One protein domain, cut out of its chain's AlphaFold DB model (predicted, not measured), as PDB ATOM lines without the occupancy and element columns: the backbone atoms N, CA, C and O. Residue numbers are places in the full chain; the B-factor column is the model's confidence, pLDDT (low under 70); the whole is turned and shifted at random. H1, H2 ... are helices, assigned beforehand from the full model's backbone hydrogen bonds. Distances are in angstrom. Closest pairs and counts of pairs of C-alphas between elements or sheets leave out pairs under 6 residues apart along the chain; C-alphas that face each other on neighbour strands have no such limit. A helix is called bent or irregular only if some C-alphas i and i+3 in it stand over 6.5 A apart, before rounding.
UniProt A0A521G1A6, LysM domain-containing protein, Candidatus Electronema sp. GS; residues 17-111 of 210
ATOM      1  N   PRO A  17     -53.925 -44.792  13.285       70.44
ATOM      2  CA  PRO A  17     -54.297 -43.510  12.713       70.44
ATOM      3  C   PRO A  17     -53.338 -43.176  11.561       70.44
ATOM      4  O   PRO A  17     -52.456 -42.332  11.678       70.44
ATOM      5  N   TRP A  18     -53.494 -43.843  10.418       67.75
ATOM      6  CA  TRP A  18     -52.748 -43.562   9.183       67.75
ATOM      7  C   TRP A  18     -52.896 -42.101   8.740       67.75
ATOM      8  O   TRP A  18     -51.980 -41.542   8.147       67.75
ATOM      9  N   GLN A  19     -54.000 -41.449   9.116       70.56
ATOM     10  CA  GLN A  19     -54.193 -40.005   8.978       70.56
ATOM     11  C   GLN A  19     -53.125 -39.195   9.727       70.56
ATOM     12  O   GLN A  19     -52.666 -38.177   9.224       70.56
ATOM     13  N   LEU A  20     -52.691 -39.666  10.897       73.50
ATOM     14  CA  LEU A  20     -51.680 -39.024  11.735       73.50
ATOM     15  C   LEU A  20     -50.281 -39.231  11.142       73.50
ATOM     16  O   LEU A  20     -49.510 -38.283  11.061       73.50
ATOM     17  N   ILE A  21     -49.985 -40.426  10.620       79.12
ATOM     18  CA  ILE A  21     -48.730 -40.693   9.893       79.12
ATOM     19  C   ILE A  21     -48.664 -39.853   8.611       79.12
ATOM     20  O   ILE A  21     -47.663 -39.186   8.364       79.12
ATOM     21  N   ALA A  22     -49.738 -39.824   7.818       76.31
ATOM     22  CA  ALA A  22     -49.819 -38.999   6.617       76.31
ATOM     23  C   ALA A  22     -49.687 -37.503   6.947       76.31
ATOM     24  O   ALA A  22     -48.947 -36.794   6.269       76.31
ATOM     25  N   ALA A  23     -50.330 -37.031   8.020       73.19
ATOM     26  CA  ALA A  23     -50.192 -35.658   8.492       73.19
ATOM     27  C   ALA A  23     -48.754 -35.342   8.928       73.19
ATOM     28  O   ALA A  23     -48.227 -34.306   8.535       73.19
ATOM     29  N   ILE A  24     -48.092 -36.238   9.666       78.88
ATOM     30  CA  ILE A  24     -46.682 -36.085  10.056       78.88
ATOM     31  C   ILE A  24     -45.797 -35.991   8.813       78.88
ATOM     32  O   ILE A  24     -44.976 -35.082   8.730       78.88
ATOM     33  N   VAL A  25     -45.983 -36.868   7.823       80.81
ATOM     34  CA  VAL A  25     -45.207 -36.839   6.572       80.81
ATOM     35  C   VAL A  25     -45.445 -35.533   5.812       80.81
ATOM     36  O   VAL A  25     -44.490 -34.896   5.376       80.81
ATOM     37  N   VAL A  26     -46.696 -35.079   5.699       76.94
ATOM     38  CA  VAL A  26     -47.020 -33.799   5.055       76.94
ATOM     39  C   VAL A  26     -46.366 -32.634   5.801       76.94
ATOM     40  O   VAL A  26     -45.714 -31.807   5.176       76.94
ATOM     41  N   ILE A  27     -46.454 -32.587   7.128       77.12
ATOM     42  CA  ILE A  27     -45.838 -31.546   7.965       77.12
ATOM     43  C   ILE A  27     -44.314 -31.547   7.785       77.12
ATOM     44  O   ILE A  27     -43.730 -30.509   7.479       77.12
ATOM     45  N   PHE A  28     -43.663 -32.704   7.894       74.62
ATOM     46  CA  PHE A  28     -42.207 -32.815   7.795       74.62
ATOM     47  C   PHE A  28     -41.657 -32.592   6.386       74.62
ATOM     48  O   PHE A  28     -40.498 -32.217   6.254       74.62
ATOM     49  N   VAL A  29     -42.450 -32.788   5.331       75.38
ATOM     50  CA  VAL A  29     -42.003 -32.553   3.950       75.38
ATOM     51  C   VAL A  29     -42.350 -31.137   3.488       75.38
ATOM     52  O   VAL A  29     -41.511 -30.446   2.905       75.38
ATOM     53  N   PHE A  30     -43.567 -30.661   3.762       72.81
ATOM     54  CA  PHE A  30     -44.030 -29.364   3.271       72.81
ATOM     55  C   PHE A  30     -43.512 -28.192   4.101       72.81
ATOM     56  O   PHE A  30     -43.212 -27.154   3.511       72.81
ATOM     57  N   ILE A  31     -43.350 -28.325   5.424       74.38
ATOM     58  CA  ILE A  31     -42.874 -27.210   6.259       74.38
ATOM     59  C   ILE A  31     -41.425 -26.843   5.933       74.38
ATOM     60  O   ILE A  31     -41.187 -25.667   5.660       74.38
ATOM     61  N   PRO A  32     -40.452 -27.772   5.857       73.81
ATOM     62  CA  PRO A  32     -39.091 -27.406   5.474       73.81
ATOM     63  C   PRO A  32     -39.035 -26.826   4.062       73.81
ATOM     64  O   PRO A  32     -38.321 -25.859   3.822       73.81
ATOM     65  N   CYS A  33     -39.847 -27.347   3.140       67.38
ATOM     66  CA  CYS A  33     -39.918 -26.832   1.775       67.38
ATOM     67  C   CYS A  33     -40.501 -25.406   1.726       67.38
ATOM     68  O   CYS A  33     -40.008 -24.557   0.980       67.38
ATOM     69  N   ALA A  34     -41.507 -25.111   2.555       72.56
ATOM     70  CA  ALA A  34     -42.061 -23.772   2.712       72.56
ATOM     71  C   ALA A  34     -41.050 -22.822   3.368       72.56
ATOM     72  O   ALA A  34     -40.801 -21.751   2.824       72.56
ATOM     73  N   VAL A  35     -40.409 -23.227   4.468       75.12
ATOM     74  CA  VAL A  35     -39.417 -22.424   5.203       75.12
ATOM     75  C   VAL A  35     -38.205 -22.105   4.326       75.12
ATOM     76  O   VAL A  35     -37.810 -20.946   4.230       75.12
ATOM     77  N   VAL A  36     -37.662 -23.088   3.601       73.25
ATOM     78  CA  VAL A  36     -36.530 -22.887   2.677       73.25
ATOM     79  C   VAL A  36     -36.885 -21.924   1.536       73.25
ATOM     80  O   VAL A  36     -36.012 -21.206   1.055       73.25
ATOM     81  N   LYS A  37     -38.156 -21.849   1.119       70.88
ATOM     82  CA  LYS A  37     -38.620 -20.870   0.119       70.88
ATOM     83  C   LYS A  37     -38.897 -19.487   0.714       70.88
ATOM     84  O   LYS A  37     -38.595 -18.481   0.076       70.88
ATOM     85  N   LEU A  38     -39.477 -19.429   1.913       77.06
ATOM     86  CA  LEU A  38     -39.906 -18.185   2.554       77.06
ATOM     87  C   LEU A  38     -38.735 -17.400   3.138       77.06
ATOM     88  O   LEU A  38     -38.698 -16.182   2.989       77.06
ATOM     89  N   VAL A  39     -37.763 -18.071   3.758       81.44
ATOM     90  CA  VAL A  39     -36.654 -17.410   4.467       81.44
ATOM     91  C   VAL A  39     -35.802 -16.522   3.546       81.44
ATOM     92  O   VAL A  39     -35.608 -15.357   3.891       81.44
ATOM     93  N   PRO A  40     -35.343 -16.968   2.358       78.56
ATOM     94  CA  PRO A  40     -34.584 -16.104   1.454       78.56
ATOM     95  C   PRO A  40     -35.414 -14.919   0.949       78.56
ATOM     96  O   PRO A  40     -34.896 -13.815   0.810       78.56
ATOM     97  N   CYS A  41     -36.711 -15.136   0.710       77.81
ATOM     98  CA  CYS A  41     -37.629 -14.084   0.280       77.81
ATOM     99  C   CYS A  41     -37.797 -13.014   1.372       77.81
ATOM    100  O   CYS A  41     -37.632 -11.824   1.104       77.81
ATOM    101  N   LEU A  42     -38.029 -13.437   2.618       82.12
ATOM    102  CA  LEU A  42     -38.120 -12.549   3.779       82.12
ATOM    103  C   LEU A  42     -36.821 -11.776   4.010       82.12
ATOM    104  O   LEU A  42     -36.871 -10.588   4.309       82.12
ATOM    105  N   LEU A  43     -35.664 -12.414   3.823       84.75
ATOM    106  CA  LEU A  43     -34.362 -11.766   3.976       84.75
ATOM    107  C   LEU A  43     -34.151 -10.674   2.915       84.75
ATOM    108  O   LEU A  43     -33.690  -9.582   3.241       84.75
ATOM    109  N   VAL A  44     -34.552 -10.919   1.662       83.31
ATOM    110  CA  VAL A  44     -34.520  -9.899   0.597       83.31
ATOM    111  C   VAL A  44     -35.465  -8.736   0.911       83.31
ATOM    112  O   VAL A  44     -35.074  -7.581   0.742       83.31
ATOM    113  N   ILE A  45     -36.677  -9.013   1.403       84.44
ATOM    114  CA  ILE A  45     -37.630  -7.974   1.827       84.44
ATOM    115  C   ILE A  45     -37.041  -7.147   2.975       84.44
ATOM    116  O   ILE A  45     -37.065  -5.918   2.921       84.44
ATOM    117  N   LEU A  46     -36.453  -7.800   3.980       87.88
ATOM    118  CA  LEU A  46     -35.807  -7.136   5.109       87.88
ATOM    119  C   LEU A  46     -34.654  -6.234   4.645       87.88
ATOM    120  O   LEU A  46     -34.587  -5.076   5.047       87.88
ATOM    121  N   LEU A  47     -33.786  -6.726   3.755       88.44
ATOM    122  CA  LEU A  47     -32.713  -5.928   3.152       88.44
ATOM    123  C   LEU A  47     -33.252  -4.709   2.400       88.44
ATOM    124  O   LEU A  47     -32.657  -3.634   2.466       88.44
ATOM    125  N   TYR A  48     -34.383  -4.852   1.708       88.12
ATOM    126  CA  TYR A  48     -35.022  -3.743   1.009       88.12
ATOM    127  C   TYR A  48     -35.557  -2.685   1.981       88.12
ATOM    128  O   TYR A  48     -35.350  -1.494   1.759       88.12
ATOM    129  N   ILE A  49     -36.169  -3.101   3.094       88.31
ATOM    130  CA  ILE A  49     -36.640  -2.195   4.156       88.31
ATOM    131  C   ILE A  49     -35.459  -1.466   4.812       88.31
ATOM    132  O   ILE A  49     -35.497  -0.246   4.983       88.31
ATOM    133  N   ILE A  50     -34.380  -2.184   5.138       88.44
ATOM    134  CA  ILE A  50     -33.158  -1.593   5.706       88.44
ATOM    135  C   ILE A  50     -32.541  -0.591   4.722       88.44
ATOM    136  O   ILE A  50     -32.171   0.516   5.103       88.44
ATOM    137  N   SER A  51     -32.473  -0.931   3.436       89.44
ATOM    138  CA  SER A  51     -31.987  -0.000   2.420       89.44
ATOM    139  C   SER A  51     -32.870   1.236   2.290       89.44
ATOM    140  O   SER A  51     -32.351   2.346   2.173       89.44
ATOM    141  N   PHE A  52     -34.188   1.055   2.288       91.50
ATOM    142  CA  PHE A  52     -35.133   2.155   2.176       91.50
ATOM    143  C   PHE A  52     -34.977   3.123   3.352       91.50
ATOM    144  O   PHE A  52     -34.814   4.323   3.141       91.50
ATOM    145  N   THR A  53     -34.933   2.600   4.579       90.56
ATOM    146  CA  THR A  53     -34.718   3.410   5.788       90.56
ATOM    147  C   THR A  53     -33.368   4.126   5.767       90.56
ATOM    148  O   THR A  53     -33.324   5.330   6.015       90.56
ATOM    149  N   ALA A  54     -32.285   3.450   5.375       90.31
ATOM    150  CA  ALA A  54     -30.975   4.080   5.225       90.31
ATOM    151  C   ALA A  54     -30.986   5.216   4.186       90.31
ATOM    152  O   ALA A  54     -30.438   6.284   4.439       90.31
ATOM    153  N   ASN A  55     -31.657   5.029   3.045       89.56
ATOM    154  CA  ASN A  55     -31.784   6.065   2.019       89.56
ATOM    155  C   ASN A  55     -32.570   7.287   2.508       89.56
ATOM    156  O   ASN A  55     -32.171   8.414   2.218       89.56
ATOM    157  N   VAL A  56     -33.649   7.079   3.270       93.44
ATOM    158  CA  VAL A  56     -34.414   8.176   3.888       93.44
ATOM    159  C   VAL A  56     -33.534   8.963   4.860       93.44
ATOM    160  O   VAL A  56     -33.519  10.191   4.811       93.44
ATOM    161  N   ILE A  57     -32.753   8.267   5.692       93.12
ATOM    162  CA  ILE A  57     -31.828   8.894   6.645       93.12
ATOM    163  C   ILE A  57     -30.755   9.705   5.907       93.12
ATOM    164  O   ILE A  57     -30.554  10.876   6.219       93.12
ATOM    165  N   ILE A  58     -30.099   9.125   4.898       91.56
ATOM    166  CA  ILE A  58     -29.083   9.821   4.089       91.56
ATOM    167  C   ILE A  58     -29.676  11.072   3.439       91.56
ATOM    168  O   ILE A  58     -29.069  12.138   3.492       91.56
ATOM    169  N   TRP A  59     -30.867  10.957   2.845       93.38
ATOM    170  CA  TRP A  59     -31.537  12.088   2.208       93.38
ATOM    171  C   TRP A  59     -31.856  13.198   3.211       93.38
ATOM    172  O   TRP A  59     -31.618  14.366   2.915       93.38
ATOM    173  N   PHE A  60     -32.318  12.839   4.411       95.31
ATOM    174  CA  PHE A  60     -32.552  13.789   5.493       95.31
ATOM    175  C   PHE A  60     -31.268  14.531   5.886       95.31
ATOM    176  O   PHE A  60     -31.270  15.759   5.933       95.31
ATOM    177  N   PHE A  61     -30.155  13.820   6.088       93.00
ATOM    178  CA  PHE A  61     -28.880  14.449   6.443       93.00
ATOM    179  C   PHE A  61     -28.332  15.356   5.338       93.00
ATOM    180  O   PHE A  61     -27.933  16.481   5.630       93.00
ATOM    181  N   LEU A  62     -28.363  14.917   4.076       89.06
ATOM    182  CA  LEU A  62     -27.947  15.744   2.936       89.06
ATOM    183  C   LEU A  62     -28.847  16.976   2.773       89.06
ATOM    184  O   LEU A  62     -28.386  18.064   2.421       89.06
ATOM    185  N   PHE A  63     -30.143  16.834   3.057       93.50
ATOM    186  CA  PHE A  63     -31.060  17.964   3.082       93.50
ATOM    187  C   PHE A  63     -30.678  18.958   4.186       93.50
ATOM    188  O   PHE A  63     -30.566  20.152   3.909       93.50
ATOM    189  N   THR A  64     -30.411  18.487   5.408       90.38
ATOM    190  CA  THR A  64     -29.937  19.339   6.511       90.38
ATOM    191  C   THR A  64     -28.617  20.031   6.166       90.38
ATOM    192  O   THR A  64     -28.491  21.236   6.377       90.38
ATOM    193  N   GLU A  65     -27.663  19.310   5.578       91.00
ATOM    194  CA  GLU A  65     -26.387  19.850   5.098       91.00
ATOM    195  C   GLU A  65     -26.599  21.005   4.105       91.00
ATOM    196  O   GLU A  65     -25.997  22.077   4.233       91.00
ATOM    197  N   SER A  66     -27.515  20.814   3.149       91.12
ATOM    198  CA  SER A  66     -27.889  21.822   2.157       91.12
ATOM    199  C   SER A  66     -28.507  23.061   2.809       91.12
ATOM    200  O   SER A  66     -28.104  24.184   2.497       91.12
ATOM    201  N   GLN A  67     -29.425  22.883   3.766       92.06
ATOM    202  CA  GLN A  67     -30.043  24.000   4.491       92.06
ATOM    203  C   GLN A  67     -29.012  24.801   5.298       92.06
ATOM    204  O   GLN A  67     -28.972  26.029   5.200       92.06
ATOM    205  N   VAL A  68     -28.133  24.124   6.046       90.81
ATOM    206  CA  VAL A  68     -27.073  24.773   6.838       90.81
ATOM    207  C   VAL A  68     -26.103  25.527   5.929       90.81
ATOM    208  O   VAL A  68     -25.768  26.682   6.199       90.81
ATOM    209  N   SER A  69     -25.697  24.918   4.816       91.12
ATOM    210  CA  SER A  69     -24.797  25.546   3.847       91.12
ATOM    211  C   SER A  69     -25.411  26.797   3.218       91.12
ATOM    212  O   SER A  69     -24.739  27.822   3.099       91.12
ATOM    213  N   GLN A  70     -26.694  26.750   2.847       93.25
ATOM    214  CA  GLN A  70     -27.406  27.916   2.322       93.25
ATOM    215  C   GLN A  70     -27.549  29.022   3.372       93.25
ATOM    216  O   GLN A  70     -27.354  30.194   3.051       93.25
ATOM    217  N   PHE A  71     -27.849  28.666   4.623       94.00
ATOM    218  CA  PHE A  71     -27.953  29.625   5.720       94.00
ATOM    219  C   PHE A  71     -26.621  30.341   5.985       94.00
ATOM    220  O   PHE A  71     -26.580  31.568   6.026       94.00
ATOM    221  N   LEU A  72     -25.512  29.599   6.073       91.75
ATOM    222  CA  LEU A  72     -24.185  30.184   6.292       91.75
ATOM    223  C   LEU A  72     -23.767  31.111   5.147       91.75
ATOM    224  O   LEU A  72     -23.284  32.214   5.405       91.75
ATOM    225  N   ARG A  73     -24.045  30.717   3.897       90.88
ATOM    226  CA  ARG A  73     -23.800  31.565   2.720       90.88
ATOM    227  C   ARG A  73     -24.607  32.862   2.764       90.88
ATOM    228  O   ARG A  73     -24.057  33.912   2.453       90.88
ATOM    229  N   LYS A  74     -25.872  32.822   3.204       95.25
ATOM    230  CA  LYS A  74     -26.686  34.039   3.413       95.25
ATOM    231  C   LYS A  74     -26.094  34.956   4.485       95.25
ATOM    232  O   LYS A  74     -26.191  36.170   4.362       95.25
ATOM    233  N   CYS A  75     -25.443  34.393   5.500       93.75
ATOM    234  CA  CYS A  75     -24.702  35.147   6.515       93.75
ATOM    235  C   CYS A  75     -23.294  35.583   6.063       93.75
ATOM    236  O   CYS A  75     -22.511  36.031   6.901       93.75
ATOM    237  N   ASN A  76     -22.952  35.430   4.778       93.44
ATOM    238  CA  ASN A  76     -21.634  35.724   4.212       93.44
ATOM    239  C   ASN A  76     -20.481  34.952   4.895       93.44
ATOM    240  O   ASN A  76     -19.345  35.422   4.958       93.44
ATOM    241  N   LYS A  77     -20.781  33.762   5.438       92.81
ATOM    242  CA  LYS A  77     -19.812  32.836   6.035       92.81
ATOM    243  C   LYS A  77     -19.638  31.619   5.134       92.81
ATOM    244  O   LYS A  77     -20.611  31.054   4.635       92.81
ATOM    245  N   ASN A  78     -18.398  31.167   4.982       90.56
ATOM    246  CA  ASN A  78     -18.125  29.911   4.294       90.56
ATOM    247  C   ASN A  78     -18.491  28.729   5.208       90.56
ATOM    248  O   ASN A  78     -18.135  28.750   6.391       90.56
ATOM    249  N   PRO A  79     -19.203  27.709   4.699       88.38
ATOM    250  CA  PRO A  79     -19.489  26.513   5.475       88.38
ATOM    251  C   PRO A  79     -18.187  25.801   5.873       88.38
ATOM    252  O   PRO A  79     -17.239  25.756   5.083       88.38
ATOM    253  N   PRO A  80     -18.114  25.263   7.102       88.19
ATOM    254  CA  PRO A  80     -16.908  24.614   7.586       88.19
ATOM    255  C   PRO A  80     -16.623  23.336   6.793       88.19
ATOM    256  O   PRO A  80     -17.537  22.596   6.432       88.19
ATOM    257  N   PHE A  81     -15.339  23.047   6.575       85.62
ATOM    258  CA  PHE A  81     -14.864  21.911   5.774       85.62
ATOM    259  C   PHE A  81     -15.471  20.557   6.189       85.62
ATOM    260  O   PHE A  81     -15.733  19.704   5.347       85.62
ATOM    261  N   ILE A  82     -15.768  20.385   7.480       82.06
ATOM    262  CA  ILE A  82     -16.354  19.155   8.027       82.06
ATOM    263  C   ILE A  82     -17.723  18.802   7.427       82.06
ATOM    264  O   ILE A  82     -18.065  17.627   7.338       82.06
ATOM    265  N   VAL A  83     -18.486  19.808   6.986       82.94
ATOM    266  CA  VAL A  83     -19.809  19.635   6.364       82.94
ATOM    267  C   VAL A  83     -19.663  18.908   5.028       82.94
ATOM    268  O   VAL A  83     -20.371  17.938   4.781       82.94
ATOM    269  N   TYR A  84     -18.660  19.289   4.234       85.31
ATOM    270  CA  TYR A  84     -18.358  18.652   2.952       85.31
ATOM    271  C   TYR A  84     -17.849  17.216   3.111       85.31
ATOM    272  O   TYR A  84     -18.283  16.329   2.380       85.31
ATOM    273  N   ILE A  85     -16.983  16.963   4.101       87.25
ATOM    274  CA  ILE A  85     -16.514  15.598   4.397       87.25
ATOM    275  C   ILE A  85     -17.693  14.692   4.774       87.25
ATOM    276  O   ILE A  85     -17.762  13.544   4.332       87.25
ATOM    277  N   ALA A  86     -18.622  15.198   5.591       84.62
ATOM    278  CA  ALA A  86     -19.807  14.447   5.985       84.62
ATOM    279  C   ALA A  86     -20.702  14.124   4.775       84.62
ATOM    280  O   ALA A  86     -21.138  12.979   4.635       84.62
ATOM    281  N   GLY A  87     -20.912  15.089   3.874       85.44
ATOM    282  CA  GLY A  87     -21.649  14.885   2.626       85.44
ATOM    283  C   GLY A  87     -21.024  13.806   1.736       85.44
ATOM    284  O   GLY A  87     -21.705  12.860   1.329       85.44
ATOM    285  N   ASP A  88     -19.711  13.870   1.504       90.44
ATOM    286  CA  ASP A  88     -18.986  12.884   0.691       90.44
ATOM    287  C   ASP A  88     -19.027  11.473   1.299       90.44
ATOM    288  O   ASP A  88     -19.199  10.473   0.584       90.44
ATOM    289  N   ALA A  89     -18.930  11.368   2.628       90.06
ATOM    290  CA  ALA A  89     -19.062  10.098   3.334       90.06
ATOM    291  C   ALA A  89     -20.462   9.488   3.143       90.06
ATOM    292  O   ALA A  89     -20.584   8.296   2.843       90.06
ATOM    293  N   LEU A  90     -21.520  10.301   3.240       89.31
ATOM    294  CA  LEU A  90     -22.905   9.866   3.025       89.31
ATOM    295  C   LEU A  90     -23.155   9.415   1.578       89.31
ATOM    296  O   LEU A  90     -23.803   8.389   1.350       89.31
ATOM    297  N   VAL A  91     -22.600  10.127   0.592       89.88
ATOM    298  CA  VAL A  91     -22.674   9.746  -0.829       89.88
ATOM    299  C   VAL A  91     -21.958   8.418  -1.082       89.88
ATOM    300  O   VAL A  91     -22.457   7.567  -1.825       89.88
ATOM    301  N   THR A  92     -20.805   8.211  -0.448       93.19
ATOM    302  CA  THR A  92     -20.049   6.956  -0.551       93.19
ATOM    303  C   THR A  92     -20.832   5.794   0.053       93.19
ATOM    304  O   THR A  92     -20.988   4.753  -0.588       93.19
ATOM    305  N   LEU A  93     -21.412   5.996   1.239       89.25
ATOM    306  CA  LEU A  93     -22.240   5.001   1.915       89.25
ATOM    307  C   LEU A  93     -23.470   4.616   1.076       89.25
ATOM    308  O   LEU A  93     -23.780   3.430   0.948       89.25
ATOM    309  N   LYS A  94     -24.120   5.590   0.421       91.44
ATOM    310  CA  LYS A  94     -25.220   5.331  -0.520       91.44
ATOM    311  C   LYS A  94     -24.796   4.386  -1.651       91.44
ATOM    312  O   LYS A  94     -25.483   3.397  -1.908       91.44
ATOM    313  N   LYS A  95     -23.646   4.636  -2.288       92.56
ATOM    314  CA  LYS A  95     -23.117   3.768  -3.359       92.56
ATOM    315  C   LYS A  95     -22.834   2.350  -2.859       92.56
ATOM    316  O   LYS A  95     -23.133   1.384  -3.561       92.56
ATOM    317  N   SER A  96     -22.295   2.204  -1.647       91.94
ATOM    318  CA  SER A  96     -22.066   0.889  -1.035       91.94
ATOM    319  C   SER A  96     -23.372   0.120  -0.814       91.94
ATOM    320  O   SER A  96     -23.434  -1.073  -1.109       91.94
ATOM    321  N   ILE A  97     -24.432   0.794  -0.354       88.44
ATOM    322  CA  ILE A  97     -25.760   0.190  -0.169       88.44
ATOM    323  C   ILE A  97     -26.346  -0.267  -1.512       88.44
ATOM    324  O   ILE A  97     -26.812  -1.402  -1.628       88.44
ATOM    325  N   GLU A  98     -26.282   0.576  -2.547       90.38
ATOM    326  CA  GLU A  98     -26.757   0.239  -3.898       90.38
ATOM    327  C   GLU A  98     -26.004  -0.961  -4.491       90.38
ATOM    328  O   GLU A  98     -26.618  -1.873  -5.058       90.38
ATOM    329  N   PHE A  99     -24.683  -1.022  -4.291       89.75
ATOM    330  CA  PHE A  99     -23.870  -2.166  -4.691       89.75
ATOM    331  C   PHE A  99     -24.313  -3.455  -3.983       89.75
ATOM    332  O   PHE A  99     -24.544  -4.474  -4.642       89.75
ATOM    333  N   LEU A 100     -24.512  -3.419  -2.660       86.00
ATOM    334  CA  LEU A 100     -24.974  -4.580  -1.892       86.00
ATOM    335  C   LEU A 100     -26.355  -5.071  -2.353       86.00
ATOM    336  O   LEU A 100     -26.544  -6.275  -2.525       86.00
ATOM    337  N   LEU A 101     -27.293  -4.164  -2.636       86.94
ATOM    338  CA  LEU A 101     -28.614  -4.520  -3.175       86.94
ATOM    339  C   LEU A 101     -28.535  -5.165  -4.552       86.94
ATOM    340  O   LEU A 101     -29.253  -6.130  -4.816       86.94
ATOM    341  N   SER A 102     -27.675  -4.652  -5.435       86.50
ATOM    342  CA  SER A 102     -27.494  -5.241  -6.765       86.50
ATOM    343  C   SER A 102     -26.982  -6.684  -6.670       86.50
ATOM    344  O   SER A 102     -27.488  -7.575  -7.358       86.50
ATOM    345  N   LYS A 103     -26.067  -6.951  -5.729       84.50
ATOM    346  CA  LYS A 103     -25.542  -8.293  -5.462       84.50
ATOM    347  C   LYS A 103     -26.581  -9.199  -4.795       84.50
ATOM    348  O   LYS A 103     -26.693 -10.366  -5.166       84.50
ATOM    349  N   ALA A 104     -27.393  -8.660  -3.885       79.44
ATOM    350  CA  ALA A 104     -28.495  -9.386  -3.255       79.44
ATOM    351  C   ALA A 104     -29.576  -9.799  -4.272       79.44
ATOM    352  O   ALA A 104     -30.064 -10.926  -4.222       79.44
ATOM    353  N   LYS A 105     -29.894  -8.946  -5.260       73.12
ATOM    354  CA  LYS A 105     -30.799  -9.297  -6.374       73.12
ATOM    355  C   LYS A 105     -30.251 -10.433  -7.242       73.12
ATOM    356  O   LYS A 105     -31.013 -11.292  -7.679       73.12
ATOM    357  N   SER A 106     -28.934 -10.467  -7.465       71.38
ATOM    358  CA  SER A 106     -28.267 -11.570  -8.174       71.38
ATOM    359  C   SER A 106     -28.314 -12.890  -7.399       71.38
ATOM    360  O   SER A 106     -28.188 -13.953  -8.007       71.38
ATOM    361  N   PHE A 107     -28.520 -12.846  -6.085       65.06
ATOM    362  CA  PHE A 107     -28.611 -14.013  -5.207       65.06
ATOM    363  C   PHE A 107     -29.976 -14.727  -5.274       65.06
ATOM    364  O   PHE A 107     -30.375 -15.433  -4.350       65.06
ATOM    365  N   SER A 108     -30.699 -14.562  -6.390       60.84
ATOM    366  CA  SER A 108     -31.965 -15.239  -6.667       60.84
ATOM    367  C   SER A 108     -31.818 -16.767  -6.517       60.84
ATOM    368  O   SER A 108     -30.885 -17.353  -7.077       60.84
ATOM    369  N   PRO A 109     -32.734 -17.443  -5.799       57.69
ATOM    370  CA  PRO A 109     -32.519 -18.769  -5.216       57.69
ATOM    371  C   PRO A 109     -32.534 -19.933  -6.217       57.69
ATOM    372  O   PRO A 109     -32.736 -21.070  -5.816       57.69
ATOM    373  N   LYS A 110     -32.284 -19.722  -7.517       57.84
ATOM    374  CA  LYS A 110     -32.375 -20.786  -8.536       57.84
ATOM    375  C   LYS A 110     -31.445 -21.992  -8.297       57.84
ATOM    376  O   LYS A 110     -31.715 -23.053  -8.847       57.84
ATOM    377  N   LYS A 111     -30.377 -21.858  -7.498       56.44
ATOM    378  CA  LYS A 111     -29.345 -22.902  -7.299       56.44
ATOM    379  C   LYS A 111     -29.232 -23.470  -5.876       56.44
ATOM    380  O   LYS A 111     -28.480 -24.414  -5.676       56.44
TER     381      LYS A 111
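What this domain is: This is residues 17 to 111 of the 210 residues of the protein "LysM domain-containing protein" of Candidatus Electronema sp. GS (UniProt A0A521G1A6). Picture a long helical hairpin with unequal arms: the very long helix H1 makes the length of a thin rod, and the shorter H2 folds back beside its later part. The first stretch of H1, residues 18 to 35, sticks out alone. The printed part has 95 residues with two named helices, H1 then H2, and no named strand; its class is all helix. It is extended, with a radius of gyration of the C-alphas of 24.1 A and spans of 86 by 25 by 13 A.

How they stand to each other: Start with H1, residues 18 to 74, and look near residue 34 for a kink of 26 degrees. H1 is neither bent nor irregular, but only just: C-alphas 37 and 40 are 6.4 A apart. After a short link of 6 residues comes H2, residues 81 to 106, which forms a helical hairpin with H1. They touch, H1 with residues 44 to 65 alone; their closest C-alphas, of Ile 58 and Leu 90, are 6.3 A apart. They run opposite ways at a shallow tilt of 23 degrees. In H2 every O i to N i+4 pair is within hydrogen-bond range, in H1 49 of 53.

Where its parts are: Find C-alpha 18 at (-52.748, -43.562, 9.183); from there H1 runs 82.1 A to C-alpha 74. H2 runs 38.7 A from C-alpha 81 to C-alpha 106 at (-28.267, -11.570, -8.174).

The domain as a whole: The C-alphas farthest apart, of Pro 17 and Asn 76, are 86.1 A apart. The printed part has no cut and no long link between its helices. In the B-factor column, find pLDDT under 70 at residues 18, 33 and 107 to 111 of this model.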